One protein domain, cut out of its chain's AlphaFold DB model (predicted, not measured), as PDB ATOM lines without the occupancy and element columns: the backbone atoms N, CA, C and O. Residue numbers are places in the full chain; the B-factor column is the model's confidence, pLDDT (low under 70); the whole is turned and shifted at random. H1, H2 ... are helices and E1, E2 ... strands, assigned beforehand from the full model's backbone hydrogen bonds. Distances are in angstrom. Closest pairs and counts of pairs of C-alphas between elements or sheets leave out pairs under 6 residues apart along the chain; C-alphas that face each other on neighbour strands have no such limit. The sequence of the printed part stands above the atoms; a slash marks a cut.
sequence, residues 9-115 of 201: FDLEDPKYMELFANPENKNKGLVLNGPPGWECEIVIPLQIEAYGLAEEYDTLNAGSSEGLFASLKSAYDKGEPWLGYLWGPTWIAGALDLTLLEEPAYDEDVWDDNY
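AT A GLANCE: This is residues 9 to 115 of the 201 residues of the protein "OpuAC domain-containing protein" of Chloroflexi bacterium RBG_13_46_14 (UniProt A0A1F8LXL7). What does one see first? A short parallel ribbon of two strands, E1 and E2, lies in the middle between H3 and H4, with H2 by the end where E1 begins; the unnamed residues 79 to 90 pass through this core before H5. From H5 the unnamed residues 96 to 107 then run along one side of the body to H6 at the far end, and H5 and H6 both lie apart from the two strands of the ribbon. How is it made up? The printed part has 107 residues with six named helices and two named strands in the order H1, H2, E1, H3, E2, H4, H5, H6, and its class is mostly helix. It is compact, with a radius of gyration of the C-alphas of 13.8 A and spans of 39 by 32 by 24 A.

IN THESE COORDINATES: Where are the strands? E1 is residues 29 to 33, 13.0 A long, from C-alpha 29 at (113.294, 123.537, 149.323). E2 is residues 57 to 61, 13.3 A long. Where are the helices? H3 is residues 40 to 50, 14.5 A long, and H4 is residues 65 to 78, 20.2 A long. H1 is residues 9 to 12, beginning at C-alpha 9 at (112.237, 113.512, 139.920), and H2 is residues 14 to 19. H5 is residues 91 to 95, and H6 is residues 108 to 113, ending at C-alpha 113 at (119.729, 122.496, 125.087).

HOW THE PARTS SIT: How do the strands pair? E1 and E2 are parallel neighbours at 28 degrees, with N 31 and O 58 at 2.9 A and N 60 and O 31 at 3.0 A, within hydrogen-bond range. E1, H3 and E2 form a strand-helix-strand unit, two parallel neighbour strands with a helix between them along the chain, and its crossover is right-handed. What comes near the strands? The closest C-alphas of H3 and E2, Pro 45 and Thr 59, are 6.2 A apart. Those of H2 and E1, Met 17 and Gly 29, are 4.5 A apart, and those of E1 and H4, Leu 32 and Leu 68, are 7.6 A apart. How do the helices stand? No helix touches another; H4 and H5 are close but not clearly touching, the closest C-alphas being Phe 69 and Ile 92 at 6.9 A, and H5 and H6 are apart. Every O i to N i+4 pair is within hydrogen-bond range in H2, H4, H5 and H6, against 5 of 7 in H3, while H1 is too short for such a pair.

THE WHOLE: How large is it? The two C-alphas farthest apart, those of Lys 78 and Asp 109, are 40.6 A apart. Which links are long? The links H4 to H5 and H5 to H6 are long, with 12 residues each. Is anything cut or uncertain? The printed part has no cut; its mean pLDDT is 95.2, and no printed residue is under 70.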
ATOM      1  N   PHE A   9     113.688 113.370 140.093       97.94
ATOM      2  CA  PHE A   9     112.237 113.512 139.920       97.94
ATOM      3  C   PHE A   9     111.436 113.161 141.178       97.94
ATOM      4  O   PHE A   9     110.319 113.638 141.354       97.94
ATOM      5  N   ASP A  10     112.002 112.377 142.100       97.88
ATOM      6  CA  ASP A  10     111.345 112.118 143.383       97.88
ATOM      7  C   ASP A  10     111.148 113.416 144.185       97.88
ATOM      8  O   ASP A  10     110.211 113.490 144.978       97.88
ATOM      9  N   LEU A  11     111.986 114.442 143.962       97.62
ATOM     10  CA  LEU A  11     111.901 115.753 144.619       97.62
ATOM     11  C   LEU A  11     110.608 116.520 144.292       97.62
ATOM     12  O   LEU A  11     110.271 117.449 145.023       97.62
ATOM     13  N   GLU A  12     109.852 116.115 143.266       96.19
ATOM     14  CA  GLU A  12     108.515 116.659 142.986       96.19
ATOM     15  C   GLU A  12     107.518 116.380 144.129       96.19
ATOM     16  O   GLU A  12     106.527 117.097 144.287       96.19
ATOM     17  N   ASP A  13     107.748 115.340 144.945       96.56
ATOM     18  CA  ASP A  13     106.905 115.053 146.106       96.56
ATOM     19  C   ASP A  13     107.087 116.156 147.172       96.56
ATOM     20  O   ASP A  13     108.187 116.307 147.723       96.56
ATOM     21  N   PRO A  14     106.014 116.883 147.555       94.81
ATOM     22  CA  PRO A  14     106.092 117.983 148.518       94.81
ATOM     23  C   PRO A  14     106.751 117.612 149.850       94.81
ATOM     24  O   PRO A  14     107.327 118.478 150.511       94.81
ATOM     25  N   LYS A  15     106.726 116.331 150.249       95.88
ATOM     26  CA  LYS A  15     107.395 115.883 151.480       95.88
ATOM     27  C   LYS A  15     108.911 116.119 151.447       95.88
ATOM     28  O   LYS A  15     109.510 116.305 152.504       95.88
ATOM     29  N   TYR A  16     109.548 116.079 150.271       96.69
ATOM     30  CA  TYR A  16     110.985 116.331 150.145       96.69
ATOM     31  C   TYR A  16     111.288 117.822 150.090       96.69
ATOM     32  O   TYR A  16     112.294 118.245 150.654       96.69
ATOM     33  N   MET A  17     110.401 118.629 149.510       95.56
ATOM     34  CA  MET A  17     110.497 120.084 149.610       95.56
ATOM     35  C   MET A  17     110.429 120.536 151.079       95.56
ATOM     36  O   MET A  17     111.275 121.311 151.524       95.56
ATOM     37  N   GLU A  18     109.514 119.966 151.872       94.50
ATOM     38  CA  GLU A  18     109.447 120.205 153.321       94.50
ATOM     39  C   GLU A  18     110.680 119.670 154.070       94.50
ATOM     40  O   GLU A  18     111.158 120.300 155.016       94.50
ATOM     41  N   LEU A  19     111.204 118.508 153.665       96.25
ATOM     42  CA  LEU A  19     112.384 117.911 154.289       96.25
ATOM     43  C   LEU A  19     113.638 118.768 154.081       96.25
ATOM     44  O   LEU A  19     114.423 118.924 155.014       96.25
ATOM     45  N   PHE A  20     113.820 119.318 152.882       96.56
ATOM     46  CA  PHE A  20     114.958 120.163 152.511       96.56
ATOM     47  C   PHE A  20     114.602 121.654 152.555       96.56
ATOM     48  O   PHE A  20     115.123 122.432 151.760       96.56
ATOM     49  N   ALA A  21     113.699 122.054 153.457       95.69
ATOM     50  CA  ALA A  21     113.136 123.401 153.498       95.69
ATOM     51  C   ALA A  21     114.204 124.506 153.500       95.69
ATOM     52  O   ALA A  21     115.155 124.492 154.289       95.69
ATOM     53  N   ASN A  22     113.988 125.519 152.665       95.75
ATOM     54  CA  ASN A  22     114.835 126.694 152.602       95.75
ATOM     55  C   ASN A  22     114.632 127.557 153.871       95.75
ATOM     56  O   ASN A  22     113.512 128.003 154.153       95.75
ATOM     57  N   PRO A  23     115.699 127.833 154.650       91.75
ATOM     58  CA  PRO A  23     115.605 128.643 155.864       91.75
ATOM     59  C   PRO A  23     115.179 130.094 155.593       91.75
ATOM     60  O   PRO A  23     114.599 130.729 156.478       91.75
ATOM     61  N   GLU A  24     115.434 130.611 154.389       92.31
ATOM     62  CA  GLU A  24     115.076 131.971 153.969       92.31
ATOM     63  C   GLU A  24     113.712 132.034 153.261       92.31
ATOM     64  O   GLU A  24     113.055 133.076 153.285       92.31
ATOM     65  N   ASN A  25     113.238 130.916 152.702       92.19
ATOM     66  CA  ASN A  25     111.953 130.814 152.011       92.19
ATOM     67  C   ASN A  25     111.230 129.503 152.351       92.19
ATOM     68  O   ASN A  25     111.337 128.506 151.651       92.19
ATOM     69  N   LYS A  26     110.415 129.521 153.409       86.31
ATOM     70  CA  LYS A  26     109.761 128.314 153.950       86.31
ATOM     71  C   LYS A  26     108.777 127.604 153.009       86.31
ATOM     72  O   LYS A  26     108.277 126.549 153.380       86.31
ATOM     73  N   ASN A  27     108.455 128.194 151.859       92.94
ATOM     74  CA  ASN A  27     107.561 127.596 150.866       92.94
ATOM     75  C   ASN A  27     108.317 126.824 149.776       92.94
ATOM     76  O   ASN A  27     107.676 126.319 148.860       92.94
ATOM     77  N   LYS A  28     109.650 126.785 149.849       97.12
ATOM     78  CA  LYS A  28     110.513 126.089 148.903       97.12
ATOM     79  C   LYS A  28     111.566 125.262 149.629       97.12
ATOM     80  O   LYS A  28     111.912 125.545 150.778       97.12
ATOM     81  N   GLY A  29     112.093 124.261 148.942       97.75
ATOM     82  CA  GLY A  29     113.294 123.537 149.323       97.75
ATOM     83  C   GLY A  29     114.552 124.298 148.908       97.75
ATOM     84  O   GLY A  29     114.491 125.273 148.157       97.75
ATOM     85  N   LEU A  30     115.702 123.859 149.407       97.81
ATOM     86  CA  LEU A  30     117.003 124.431 149.083       97.81
ATOM     87  C   LEU A  30     117.930 123.374 148.490       97.81
ATOM     88  O   LEU A  30     118.145 122.323 149.093       97.81
ATOM     89  N   VAL A  31     118.530 123.704 147.352       98.19
ATOM     90  CA  VAL A  31     119.647 122.966 146.758       98.19
ATOM     91  C   VAL A  31     120.908 123.808 146.924       98.19
ATOM     92  O   VAL A  31     121.008 124.912 146.380       98.19
ATOM     93  N   LEU A  32     121.885 123.311 147.684       97.88
ATOM     94  CA  LEU A  32     123.187 123.972 147.756       97.88
ATOM     95  C   LEU A  32     123.983 123.720 146.479       97.88
ATOM     96  O   LEU A  32     124.110 122.592 146.021       97.88
ATOM     97  N   ASN A  33     124.542 124.780 145.918       97.25
ATOM     98  CA  ASN A  33     125.353 124.751 144.713       97.25
ATOM     99  C   ASN A  33     126.838 124.962 145.062       97.25
ATOM    100  O   ASN A  33     127.187 125.334 146.189       97.25
ATOM    101  N   GLY A  34     127.725 124.709 144.105       94.38
ATOM    102  CA  GLY A  34     129.159 124.898 144.261       94.38
ATOM    103  C   GLY A  34     129.605 126.367 144.344       94.38
ATOM    104  O   GLY A  34     128.781 127.286 144.406       94.38
ATOM    105  N   PRO A  35     130.929 126.592 144.387       94.44
ATOM    106  CA  PRO A  35     131.520 127.919 144.513       94.44
ATOM    107  C   PRO A  35     131.232 128.822 143.304       94.44
ATOM    108  O   PRO A  35     131.148 128.324 142.180       94.44
ATOM    109  N   PRO A  36     131.183 130.154 143.488       94.06
ATOM    110  CA  PRO A  36     131.088 131.090 142.376       94.06
ATOM    111  C   PRO A  36     132.248 130.941 141.383       94.06
ATOM    112  O   PRO A  36     133.404 130.739 141.771       94.06
ATOM    113  N   GLY A  37     131.945 131.104 140.098       93.69
ATOM    114  CA  GLY A  37     132.882 130.995 138.982       93.69
ATOM    115  C   GLY A  37     133.115 129.568 138.481       93.69
ATOM    116  O   GLY A  37     133.916 129.386 137.564       93.69
ATOM    117  N   TRP A  38     132.459 128.567 139.069       94.81
ATOM    118  CA  TRP A  38     132.483 127.185 138.587       94.81
ATOM    119  C   TRP A  38     131.297 126.917 137.663       94.81
ATOM    120  O   TRP A  38     130.270 127.579 137.745       94.81
ATOM    121  N   GLU A  39     131.411 125.906 136.807       94.56
ATOM    122  CA  GLU A  39     130.352 125.552 135.856       94.56
ATOM    123  C   GLU A  39     129.028 125.174 136.545       94.56
ATOM    124  O   GLU A  39     127.956 125.540 136.070       94.56
ATOM    125  N   CYS A  40     129.092 124.545 137.726       94.69
ATOM    126  CA  CYS A  40     127.911 124.213 138.528       94.69
ATOM    127  C   CYS A  40     127.062 125.440 138.900       94.69
ATOM    128  O   CYS A  40     125.846 125.310 139.028       94.69
ATOM    129  N   GLU A  41     127.663 126.636 139.014       95.62
ATOM    130  CA  GLU A  41     126.931 127.890 139.252       95.62
ATOM    131  C   GLU A  41     125.849 128.121 138.189       95.62
ATOM    132  O   GLU A  41     124.781 128.643 138.502       95.62
ATOM    133  N   ILE A  42     126.116 127.695 136.953       96.56
ATOM    134  CA  ILE A  42     125.208 127.823 135.812       96.56
ATOM    135  C   ILE A  42     124.360 126.559 135.652       96.56
ATOM    136  O   ILE A  42     123.147 126.658 135.481       96.56
ATOM    137  N   VAL A  43     124.982 125.381 135.721       97.69
ATOM    138  CA  VAL A  43     124.319 124.115 135.376       97.69
ATOM    139  C   VAL A  43     123.257 123.711 136.397       97.69
ATOM    140  O   VAL A  43     122.168 123.316 135.999       97.69
ATOM    141  N   ILE A  44     123.515 123.840 137.705       97.88
ATOM    142  CA  ILE A  44     122.576 123.348 138.731       97.88
ATOM    143  C   ILE A  44     121.214 124.063 138.681       97.88
ATOM    144  O   ILE A  44     120.196 123.372 138.697       97.88
ATOM    145  N   PRO A  45     121.124 125.405 138.579       98.06
ATOM    146  CA  PRO A  45     119.834 126.074 138.402       98.06
ATOM    147  C   PRO A  45     119.084 125.633 137.139       98.06
ATOM    148  O   PRO A  45     117.868 125.458 137.191       98.06
ATOM    149  N   LEU A  46     119.798 125.416 136.029       98.31
ATOM    150  CA  LEU A  46     119.199 124.979 134.765       98.31
ATOM    151  C   LEU A  46     118.716 123.529 134.832       98.31
ATOM    152  O   LEU A  46     117.627 123.235 134.357       98.31
ATOM    153  N   GLN A  47     119.457 122.651 135.508       98.19
ATOM    154  CA  GLN A  47     119.016 121.295 135.829       98.19
ATOM    155  C   GLN A  47     117.719 121.304 136.642       98.19
ATOM    156  O   GLN A  47     116.763 120.627 136.280       98.19
ATOM    157  N   ILE A  48     117.644 122.113 137.704       98.25
ATOM    158  CA  ILE A  48     116.425 122.249 138.517       98.25
ATOM    159  C   ILE A  48     115.239 122.740 137.674       98.25
ATOM    160  O   ILE A  48     114.126 122.238 137.836       98.25
ATOM    161  N   GLU A  49     115.459 123.670 136.743       98.25
ATOM    162  CA  GLU A  49     114.427 124.100 135.793       98.25
ATOM    163  C   GLU A  49     114.019 122.980 134.824       98.25
ATOM    164  O   GLU A  49     112.827 122.701 134.678       98.25
ATOM    165  N   ALA A  50     114.985 122.298 134.206       98.31
ATOM    166  CA  ALA A  50     114.749 121.220 133.249       98.31
ATOM    167  C   ALA A  50     114.045 120.006 133.880       98.31
ATOM    168  O   ALA A  50     113.242 119.342 133.223       98.31
ATOM    169  N   TYR A  51     114.292 119.750 135.166       98.25
ATOM    170  CA  TYR A  51     113.602 118.728 135.954       98.25
ATOM    171  C   TYR A  51     112.214 119.167 136.441       98.25
ATOM    172  O   TYR A  51     111.524 118.375 137.072       98.25
ATOM    173  N   GLY A  52     111.782 120.397 136.141       97.81
ATOM    174  CA  GLY A  52     110.461 120.899 136.519       97.81
ATOM    175  C   GLY A  52     110.330 121.279 137.995       97.81
ATOM    176  O   GLY A  52     109.215 121.311 138.501       97.81
ATOM    177  N   LEU A  53     111.445 121.573 138.673       98.19
ATOM    178  CA  LEU A  53     111.526 121.795 140.126       98.19
ATOM    179  C   LEU A  53     111.735 123.270 140.522       98.19
ATOM    180  O   LEU A  53     111.941 123.582 141.696       98.19
ATOM    181  N   ALA A  54     111.732 124.196 139.558       96.62
ATOM    182  CA  ALA A  54     112.053 125.610 139.794       96.62
ATOM    183  C   ALA A  54     111.040 126.343 140.699       96.62
ATOM    184  O   ALA A  54     111.388 127.325 141.371       96.62
ATOM    185  N   GLU A  55     109.787 125.885 140.745       96.19
ATOM    186  CA  GLU A  55     108.760 126.453 141.627       96.19
ATOM    187  C   GLU A  55     108.871 125.905 143.059       96.19
ATOM    188  O   GLU A  55     108.474 126.572 144.016       96.19
ATOM    189  N   GLU A  56     109.477 124.732 143.228       97.25
ATOM    190  CA  GLU A  56     109.589 124.009 144.491       97.25
ATOM    191  C   GLU A  56     110.936 124.236 145.181       97.25
ATOM    192  O   GLU A  56     110.990 124.177 146.409       97.25
ATOM    193  N   TYR A  57     112.010 124.520 144.438       98.31
ATOM    194  CA  TYR A  57     113.367 124.630 144.976       98.31
ATOM    195  C   TYR A  57     114.054 125.939 144.588       98.31
ATOM    196  O   TYR A  57     113.980 126.404 143.452       98.31
ATOM    197  N   ASP A  58     114.761 126.523 145.553       97.69
ATOM    198  CA  ASP A  58     115.742 127.578 145.310       97.69
ATOM    199  C   ASP A  58     117.155 126.970 145.287       97.69
ATOM    200  O   ASP A  58     117.446 126.002 145.995       97.69
ATOM    201  N   THR A  59     118.062 127.573 144.517       97.12
ATOM    202  CA  THR A  59     119.490 127.221 144.512       97.12
ATOM    203  C   THR A  59     120.315 128.275 145.242       97.12
ATOM    204  O   THR A  59     120.125 129.472 145.010       97.12
ATOM    205  N   LEU A  60     121.282 127.855 146.060       96.69
ATOM    206  CA  LEU A  60     122.191 128.764 146.765       96.69
ATOM    207  C   LEU A  60     123.649 128.338 146.599       96.69
ATOM    208  O   LEU A  60     124.038 127.268 147.058       96.69
ATOM    209  N   ASN A  61     124.472 129.209 146.015       96.38
ATOM    210  CA  ASN A  61     125.909 128.970 145.879       96.38
ATOM    211  C   ASN A  61     126.595 128.978 147.247       96.38
ATOM    212  O   ASN A  61     126.447 129.919 148.034       96.38
ATOM    213  N   ALA A  62     127.399 127.953 147.515       94.62
ATOM    214  CA  ALA A  62     128.311 127.972 148.646       94.62
ATOM    215  C   ALA A  62     129.406 129.025 148.426       94.62
ATOM    216  O   ALA A  62     129.901 129.202 147.322       94.62
ATOM    217  N   GLY A  63     129.846 129.709 149.486       92.06
ATOM    218  CA  GLY A  63     130.893 130.735 149.363       92.06
ATOM    219  C   GLY A  63     132.269 130.192 148.944       92.06
ATOM    220  O   GLY A  63     133.088 130.944 148.422       92.06
ATOM    221  N   SER A  64     132.531 128.904 149.184       95.19
ATOM    222  CA  SER A  64     133.737 128.185 148.760       95.19
ATOM    223  C   SER A  64     133.512 126.669 148.815       95.19
ATOM    224  O   SER A  64     132.514 126.210 149.381       95.19
ATOM    225  N   SER A  65     134.458 125.890 148.282       93.31
ATOM    226  CA  SER A  65     134.441 124.423 148.365       93.31
ATOM    227  C   SER A  65     134.474 123.947 149.819       93.31
ATOM    228  O   SER A  65     133.717 123.060 150.207       93.31
ATOM    229  N   GLU A  66     135.284 124.590 150.659       92.25
ATOM    230  CA  GLU A  66     135.362 124.305 152.094       92.25
ATOM    231  C   GLU A  66     134.050 124.648 152.804       92.25
ATOM    232  O   GLU A  66     133.621 123.910 153.690       92.25
ATOM    233  N   GLY A  67     133.394 125.744 152.407       95.44
ATOM    234  CA  GLY A  67     132.086 126.128 152.937       95.44
ATOM    235  C   GLY A  67     131.005 125.096 152.613       95.44
ATOM    236  O   GLY A  67     130.237 124.711 153.497       95.44
ATOM    237  N   LEU A  68     130.987 124.597 151.374       96.56
ATOM    238  CA  LEU A  68     130.087 123.525 150.950       96.56
ATOM    239  C   LEU A  68     130.332 122.252 151.769       96.56
ATOM    240  O   LEU A  68     129.396 121.714 152.365       96.56
ATOM    241  N   PHE A  69     131.591 121.819 151.877       95.31
ATOM    242  CA  PHE A  69     131.962 120.616 152.624       95.31
ATOM    243  C   PHE A  69     131.633 120.734 154.115       95.31
ATOM    244  O   PHE A  69     131.122 119.787 154.712       95.31
ATOM    245  N   ALA A  70     131.857 121.903 154.719       95.19
ATOM    246  CA  ALA A  70     131.487 122.157 156.106       95.19
ATOM    247  C   ALA A  70     129.966 122.072 156.322       95.19
ATOM    248  O   ALA A  70     129.528 121.527 157.339       95.19
ATOM    249  N   SER A  71     129.164 122.565 155.369       96.38
ATOM    250  CA  SER A  71     127.700 122.464 155.435       96.38
ATOM    251  C   SER A  71     127.231 121.005 155.408       96.38
ATOM    252  O   SER A  71     126.461 120.598 156.279       96.38
ATOM    253  N   LEU A  72     127.771 120.204 154.481       97.12
ATOM    254  CA  LEU A  72     127.446 118.789 154.326       97.12
ATOM    255  C   LEU A  72     127.869 117.996 155.563       97.12
ATOM    256  O   LEU A  72     127.058 117.288 156.159       97.12
ATOM    257  N   LYS A  73     129.117 118.172 156.012       95.88
ATOM    258  CA  LYS A  73     129.638 117.481 157.195       95.88
ATOM    259  C   LYS A  73     128.836 117.818 158.452       95.88
ATOM    260  O   LYS A  73     128.531 116.923 159.236       95.88
ATOM    261  N   SER A  74     128.472 119.089 158.642       96.75
ATOM    262  CA  SER A  74     127.683 119.506 159.804       96.75
ATOM    263  C   SER A  74     126.287 118.888 159.802       96.75
ATOM    264  O   SER A  74     125.837 118.440 160.857       96.75
ATOM    265  N   ALA A  75     125.621 118.854 158.645       96.56
ATOM    266  CA  ALA A  75     124.307 118.237 158.514       96.56
ATOM    267  C   ALA A  75     124.382 116.725 158.774       96.56
ATOM    268  O   ALA A  75     123.625 116.202 159.591       96.56
ATOM    269  N   TYR A  76     125.370 116.050 158.177       96.19
ATOM    270  CA  TYR A  76     125.613 114.623 158.373       96.19
ATOM    271  C   TYR A  76     125.820 114.266 159.853       96.19
ATOM    272  O   TYR A  76     125.128 113.398 160.386       96.19
ATOM    273  N   ASP A  77     126.702 114.987 160.553       95.56
ATOM    274  CA  ASP A  77     127.005 114.734 161.969       95.56
ATOM    275  C   ASP A  77     125.792 114.926 162.890       95.56
ATOM    276  O   ASP A  77     125.701 114.303 163.951       95.56
ATOM    277  N   LYS A  78     124.853 115.793 162.498       97.12
ATOM    278  CA  LYS A  78     123.616 116.058 163.244       97.12
ATOM    279  C   LYS A  78     122.449 115.163 162.821       97.12
ATOM    280  O   LYS A  78     121.402 115.210 163.467       97.12
ATOM    281  N   GLY A  79     122.601 114.366 161.762       95.06
ATOM    282  CA  GLY A  79     121.490 113.643 161.139       95.06
ATOM    283  C   GLY A  79     120.434 114.575 160.528       95.06
ATOM    284  O   GLY A  79     119.252 114.225 160.486       95.06
ATOM    285  N   GLU A  80     120.845 115.772 160.108       95.50
ATOM    286  CA  GLU A  80     120.001 116.764 159.443       95.50
ATOM    287  C   GLU A  80     119.971 116.513 157.923       95.50
ATOM    288  O   GLU A  80     120.962 116.056 157.348       95.50
ATOM    289  N   PRO A  81     118.839 116.788 157.252       95.75
ATOM    290  CA  PRO A  81     118.740 116.652 155.805       95.75
ATOM    291  C   PRO A  81     119.641 117.670 155.090       95.75
ATOM    292  O   PRO A  81     119.706 118.836 155.473       95.75
ATOM    293  N   TRP A  82     120.305 117.224 154.026       97.00
ATOM    294  CA  TRP A  82     121.137 118.050 153.156       97.00
ATOM    295  C   TRP A  82     120.893 117.659 151.700       97.00
ATOM    296  O   TRP A  82     120.833 116.469 151.389       97.00
ATOM    297  N   LEU A  83     120.746 118.655 150.829       97.62
ATOM    298  CA  LEU A  83     120.569 118.487 149.390       97.62
ATOM    299  C   LEU A  83     121.461 119.499 148.671       97.62
ATOM    300  O   LEU A  83     121.411 120.697 148.963       97.62
ATOM    301  N   GLY A  84     122.274 119.027 147.735       96.75
ATOM    302  CA  GLY A  84     123.168 119.902 146.999       96.75
ATOM    303  C   GLY A  84     124.104 119.187 146.039       96.75
ATOM    304  O   GLY A  84     124.182 117.961 145.996       96.75
ATOM    305  N   TYR A  85     124.822 120.006 145.284       96.44
ATOM    306  CA  TYR A  85     125.880 119.615 144.372       96.44
ATOM    307  C   TYR A  85     127.109 119.114 145.133       96.44
ATOM    308  O   TYR A  85     127.529 119.704 146.130       96.44
ATOM    309  N   LEU A  86     127.723 118.053 144.620       93.88
ATOM    310  CA  LEU A  86     129.034 117.571 145.028       93.88
ATOM    311  C   LEU A  86     129.727 116.967 143.802       93.88
ATOM    312  O   LEU A  86     129.064 116.449 142.909       93.88
ATOM    313  N   TRP A  87     131.057 117.012 143.768       90.38
ATOM    314  CA  TRP A  87     131.868 116.338 142.757       90.38
ATOM    315  C   TRP A  87     132.750 115.271 143.408       90.38
ATOM    316  O   TRP A  87     133.045 115.322 144.608       90.38
ATOM    317  N   GLY A  88     133.185 114.309 142.599       83.56
ATOM    318  CA  GLY A  88     134.133 113.272 142.989       83.56
ATOM    319  C   GLY A  88     135.302 113.189 142.001       83.56
ATOM    320  O   GLY A  88     135.136 113.572 140.841       83.56
ATOM    321  N   PRO A  89     136.476 112.699 142.432       84.06
ATOM    322  CA  PRO A  89     136.784 112.243 143.792       84.06
ATOM    323  C   PRO A  89     137.030 113.403 144.772       84.06
ATOM    324  O   PRO A  89     137.670 114.402 144.428       84.06
ATOM    325  N   THR A  90     136.545 113.270 146.009       86.12
ATOM    326  CA  THR A  90     136.787 114.220 147.113       86.12
ATOM    327  C   THR A  90     136.854 113.485 148.452       86.12
ATOM    328  O   THR A  90     136.219 112.451 148.637       86.12
ATOM    329  N   TRP A  91     137.577 114.036 149.439       84.69
ATOM    330  CA  TRP A  91     137.664 113.408 150.769       84.69
ATOM    331  C   TRP A  91     136.286 113.218 151.411       84.69
ATOM    332  O   TRP A  91     136.063 112.234 152.106       84.69
ATOM    333  N   ILE A  92     135.361 114.160 151.187       88.62
ATOM    334  CA  ILE A  92     134.042 114.131 151.818       88.62
ATOM    335  C   ILE A  92     133.124 113.100 151.161       88.62
ATOM    336  O   ILE A  92     132.347 112.468 151.871       88.62
ATOM    337  N   ALA A  93     133.257 112.884 149.847       86.69
ATOM    338  CA  ALA A  93     132.570 111.803 149.146       86.69
ATOM    339  C   ALA A  93     133.050 110.425 149.630       86.69
ATOM    340  O   ALA A  93     132.232 109.532 149.823       86.69
ATOM    341  N   GLY A  94     134.353 110.275 149.900       81.69
ATOM    342  CA  GLY A  94     134.917 109.039 150.451       81.69
ATOM    343  C   GLY A  94     134.623 108.784 151.930       81.69
ATOM    344  O   GLY A  94     134.579 107.634 152.358       81.69
ATOM    345  N   ALA A  95     134.447 109.841 152.727       86.88
ATOM    346  CA  ALA A  95     134.311 109.733 154.181       86.88
ATOM    347  C   ALA A  95     132.862 109.575 154.675       86.88
ATOM    348  O   ALA A  95     132.652 109.172 155.821       86.88
ATOM    349  N   LEU A  96     131.863 109.944 153.867       90.31
ATOM    350  CA  LEU A  96     130.456 109.987 154.274       90.31
ATOM    351  C   LEU A  96     129.609 108.982 153.484       90.31
ATOM    352  O   LEU A  96     129.852 108.743 152.306       90.31
ATOM    353  N   ASP A  97     128.572 108.433 154.120       91.00
ATOM    354  CA  ASP A  97     127.558 107.620 153.437       91.00
ATOM    355  C   ASP A  97     126.567 108.544 152.709       91.00
ATOM    356  O   ASP A  97     125.588 109.024 153.289       91.00
ATOM    357  N   LEU A  98     126.889 108.881 151.458       91.81
ATOM    358  CA  LEU A  98     126.112 109.787 150.615       91.81
ATOM    359  C   LEU A  98     125.328 109.009 149.556       91.81
ATOM    360  O   LEU A  98     125.796 108.018 149.005       91.81
ATOM    361  N   THR A  99     124.135 109.501 149.223       92.94
ATOM    362  CA  THR A  99     123.343 108.997 148.094       92.94
ATOM    363  C   THR A  99     123.386 110.022 146.970       92.94
ATOM    364  O   THR A  99     122.877 111.130 147.135       92.94
ATOM    365  N   LEU A 100     123.979 109.651 145.833       93.44
ATOM    366  CA  LEU A 100     123.835 110.406 144.590       93.44
ATOM    367  C   LEU A 100     122.424 110.173 144.041       93.44
ATOM    368  O   LEU A 100     122.002 109.022 143.928       93.44
ATOM    369  N   LEU A 101     121.701 111.250 143.731       96.75
ATOM    370  CA  LEU A 101     120.398 111.138 143.080       96.75
ATOM    371  C   LEU A 101     120.591 110.754 141.614       96.75
ATOM    372  O   LEU A 101     121.403 111.348 140.915       96.75
ATOM    373  N   GLU A 102     119.840 109.757 141.161       97.31
ATOM    374  CA  GLU A 102     119.831 109.330 139.771       97.31
ATOM    375  C   GLU A 102     119.200 110.418 138.890       97.31
ATOM    376  O   GLU A 102     118.085 110.893 139.136       97.31
ATOM    377  N   GLU A 103     119.930 110.783 137.844       97.50
ATOM    378  CA  GLU A 103     119.538 111.720 136.796       97.50
ATOM    379  C   GLU A 103     119.323 110.953 135.478       97.50
ATOM    380  O   GLU A 103     119.830 109.833 135.324       97.50
ATOM    381  N   PRO A 104     118.608 111.525 134.489       97.88
ATOM    382  CA  PRO A 104     118.648 111.004 133.127       97.88
ATOM    383  C   PRO A 104     120.099 110.847 132.663       97.88
ATOM    384  O   PRO A 104     120.928 111.707 132.940       97.88
ATOM    385  N   ALA A 105     120.429 109.751 131.976       97.12
ATOM    386  CA  ALA A 105     121.794 109.531 131.500       97.12
ATOM    387  C   ALA A 105     122.266 110.706 130.629       97.12
ATOM    388  O   ALA A 105     121.461 111.271 129.889       97.12
ATOM    389  N   TYR A 106     123.559 111.041 130.717       97.38
ATOM    390  CA  TYR A 106     124.154 112.098 129.903       97.38
ATOM    391  C   TYR A 106     123.824 111.898 128.419       97.38
ATOM    392  O   TYR A 106     124.049 110.819 127.862       97.38
ATOM    393  N   ASP A 107     123.316 112.960 127.808       97.62
ATOM    394  CA  ASP A 107     123.017 113.071 126.389       97.62
ATOM    395  C   ASP A 107     123.479 114.457 125.926       97.62
ATOM    396  O   ASP A 107     123.126 115.463 126.537       97.62
ATOM    397  N   GLU A 108     124.320 114.507 124.890       97.19
ATOM    398  CA  GLU A 108     124.954 115.749 124.425       97.19
ATOM    399  C   GLU A 108     123.918 116.765 123.919       97.19
ATOM    400  O   GLU A 108     124.028 117.948 124.232       97.19
ATOM    401  N   ASP A 109     122.870 116.310 123.220       98.12
ATOM    402  CA  ASP A 109     121.829 117.198 122.693       98.12
ATOM    403  C   ASP A 109     120.993 117.801 123.837       98.12
ATOM    404  O   ASP A 109     120.629 118.977 123.792       98.12
ATOM    405  N   VAL A 110     120.702 117.017 124.883       97.94
ATOM    406  CA  VAL A 110     120.001 117.510 126.085       97.94
ATOM    407  C   VAL A 110     120.887 118.458 126.894       97.94
ATOM    408  O   VAL A 110     120.411 119.496 127.363       97.94
ATOM    409  N   TRP A 111     122.168 118.118 127.050       97.38
ATOM    410  CA  TRP A 111     123.143 118.938 127.766       97.38
ATOM    411  C   TRP A 111     123.265 120.331 127.145       97.38
ATOM    412  O   TRP A 111     123.197 121.327 127.861       97.38
ATOM    413  N   ASP A 112     123.369 120.397 125.818       97.00
ATOM    414  CA  ASP A 112     123.511 121.655 125.082       97.00
ATOM    415  C   ASP A 112     122.202 122.462 124.975       97.00
ATOM    416  O   ASP A 112     122.254 123.678 124.768       97.00
ATOM    417  N   ASP A 113     121.034 121.820 125.111       97.88
ATOM    418  CA  ASP A 113     119.729 122.496 125.087       97.88
ATOM    419  C   ASP A 113     119.361 123.097 126.451       97.88
ATOM    420  O   ASP A 113     119.092 124.299 126.553       97.88
ATOM    421  N   ASN A 114     119.331 122.278 127.510       97.31
ATOM    422  CA  ASN A 114     118.809 122.706 128.812       97.31
ATOM    423  C   ASN A 114     119.453 122.053 130.046       97.31
ATOM    424  O   ASN A 114     119.011 122.335 131.159       97.31
ATOM    425  N   TYR A 115     120.477 121.213 129.876       98.00
ATOM    426  CA  TYR A 115     121.157 120.491 130.959       98.00
ATOM    427  C   TYR A 115     120.300 119.465 131.713       98.00
ATOM    428  O   TYR A 115     120.728 118.983 132.754       98.00
TER     429      TYR A 115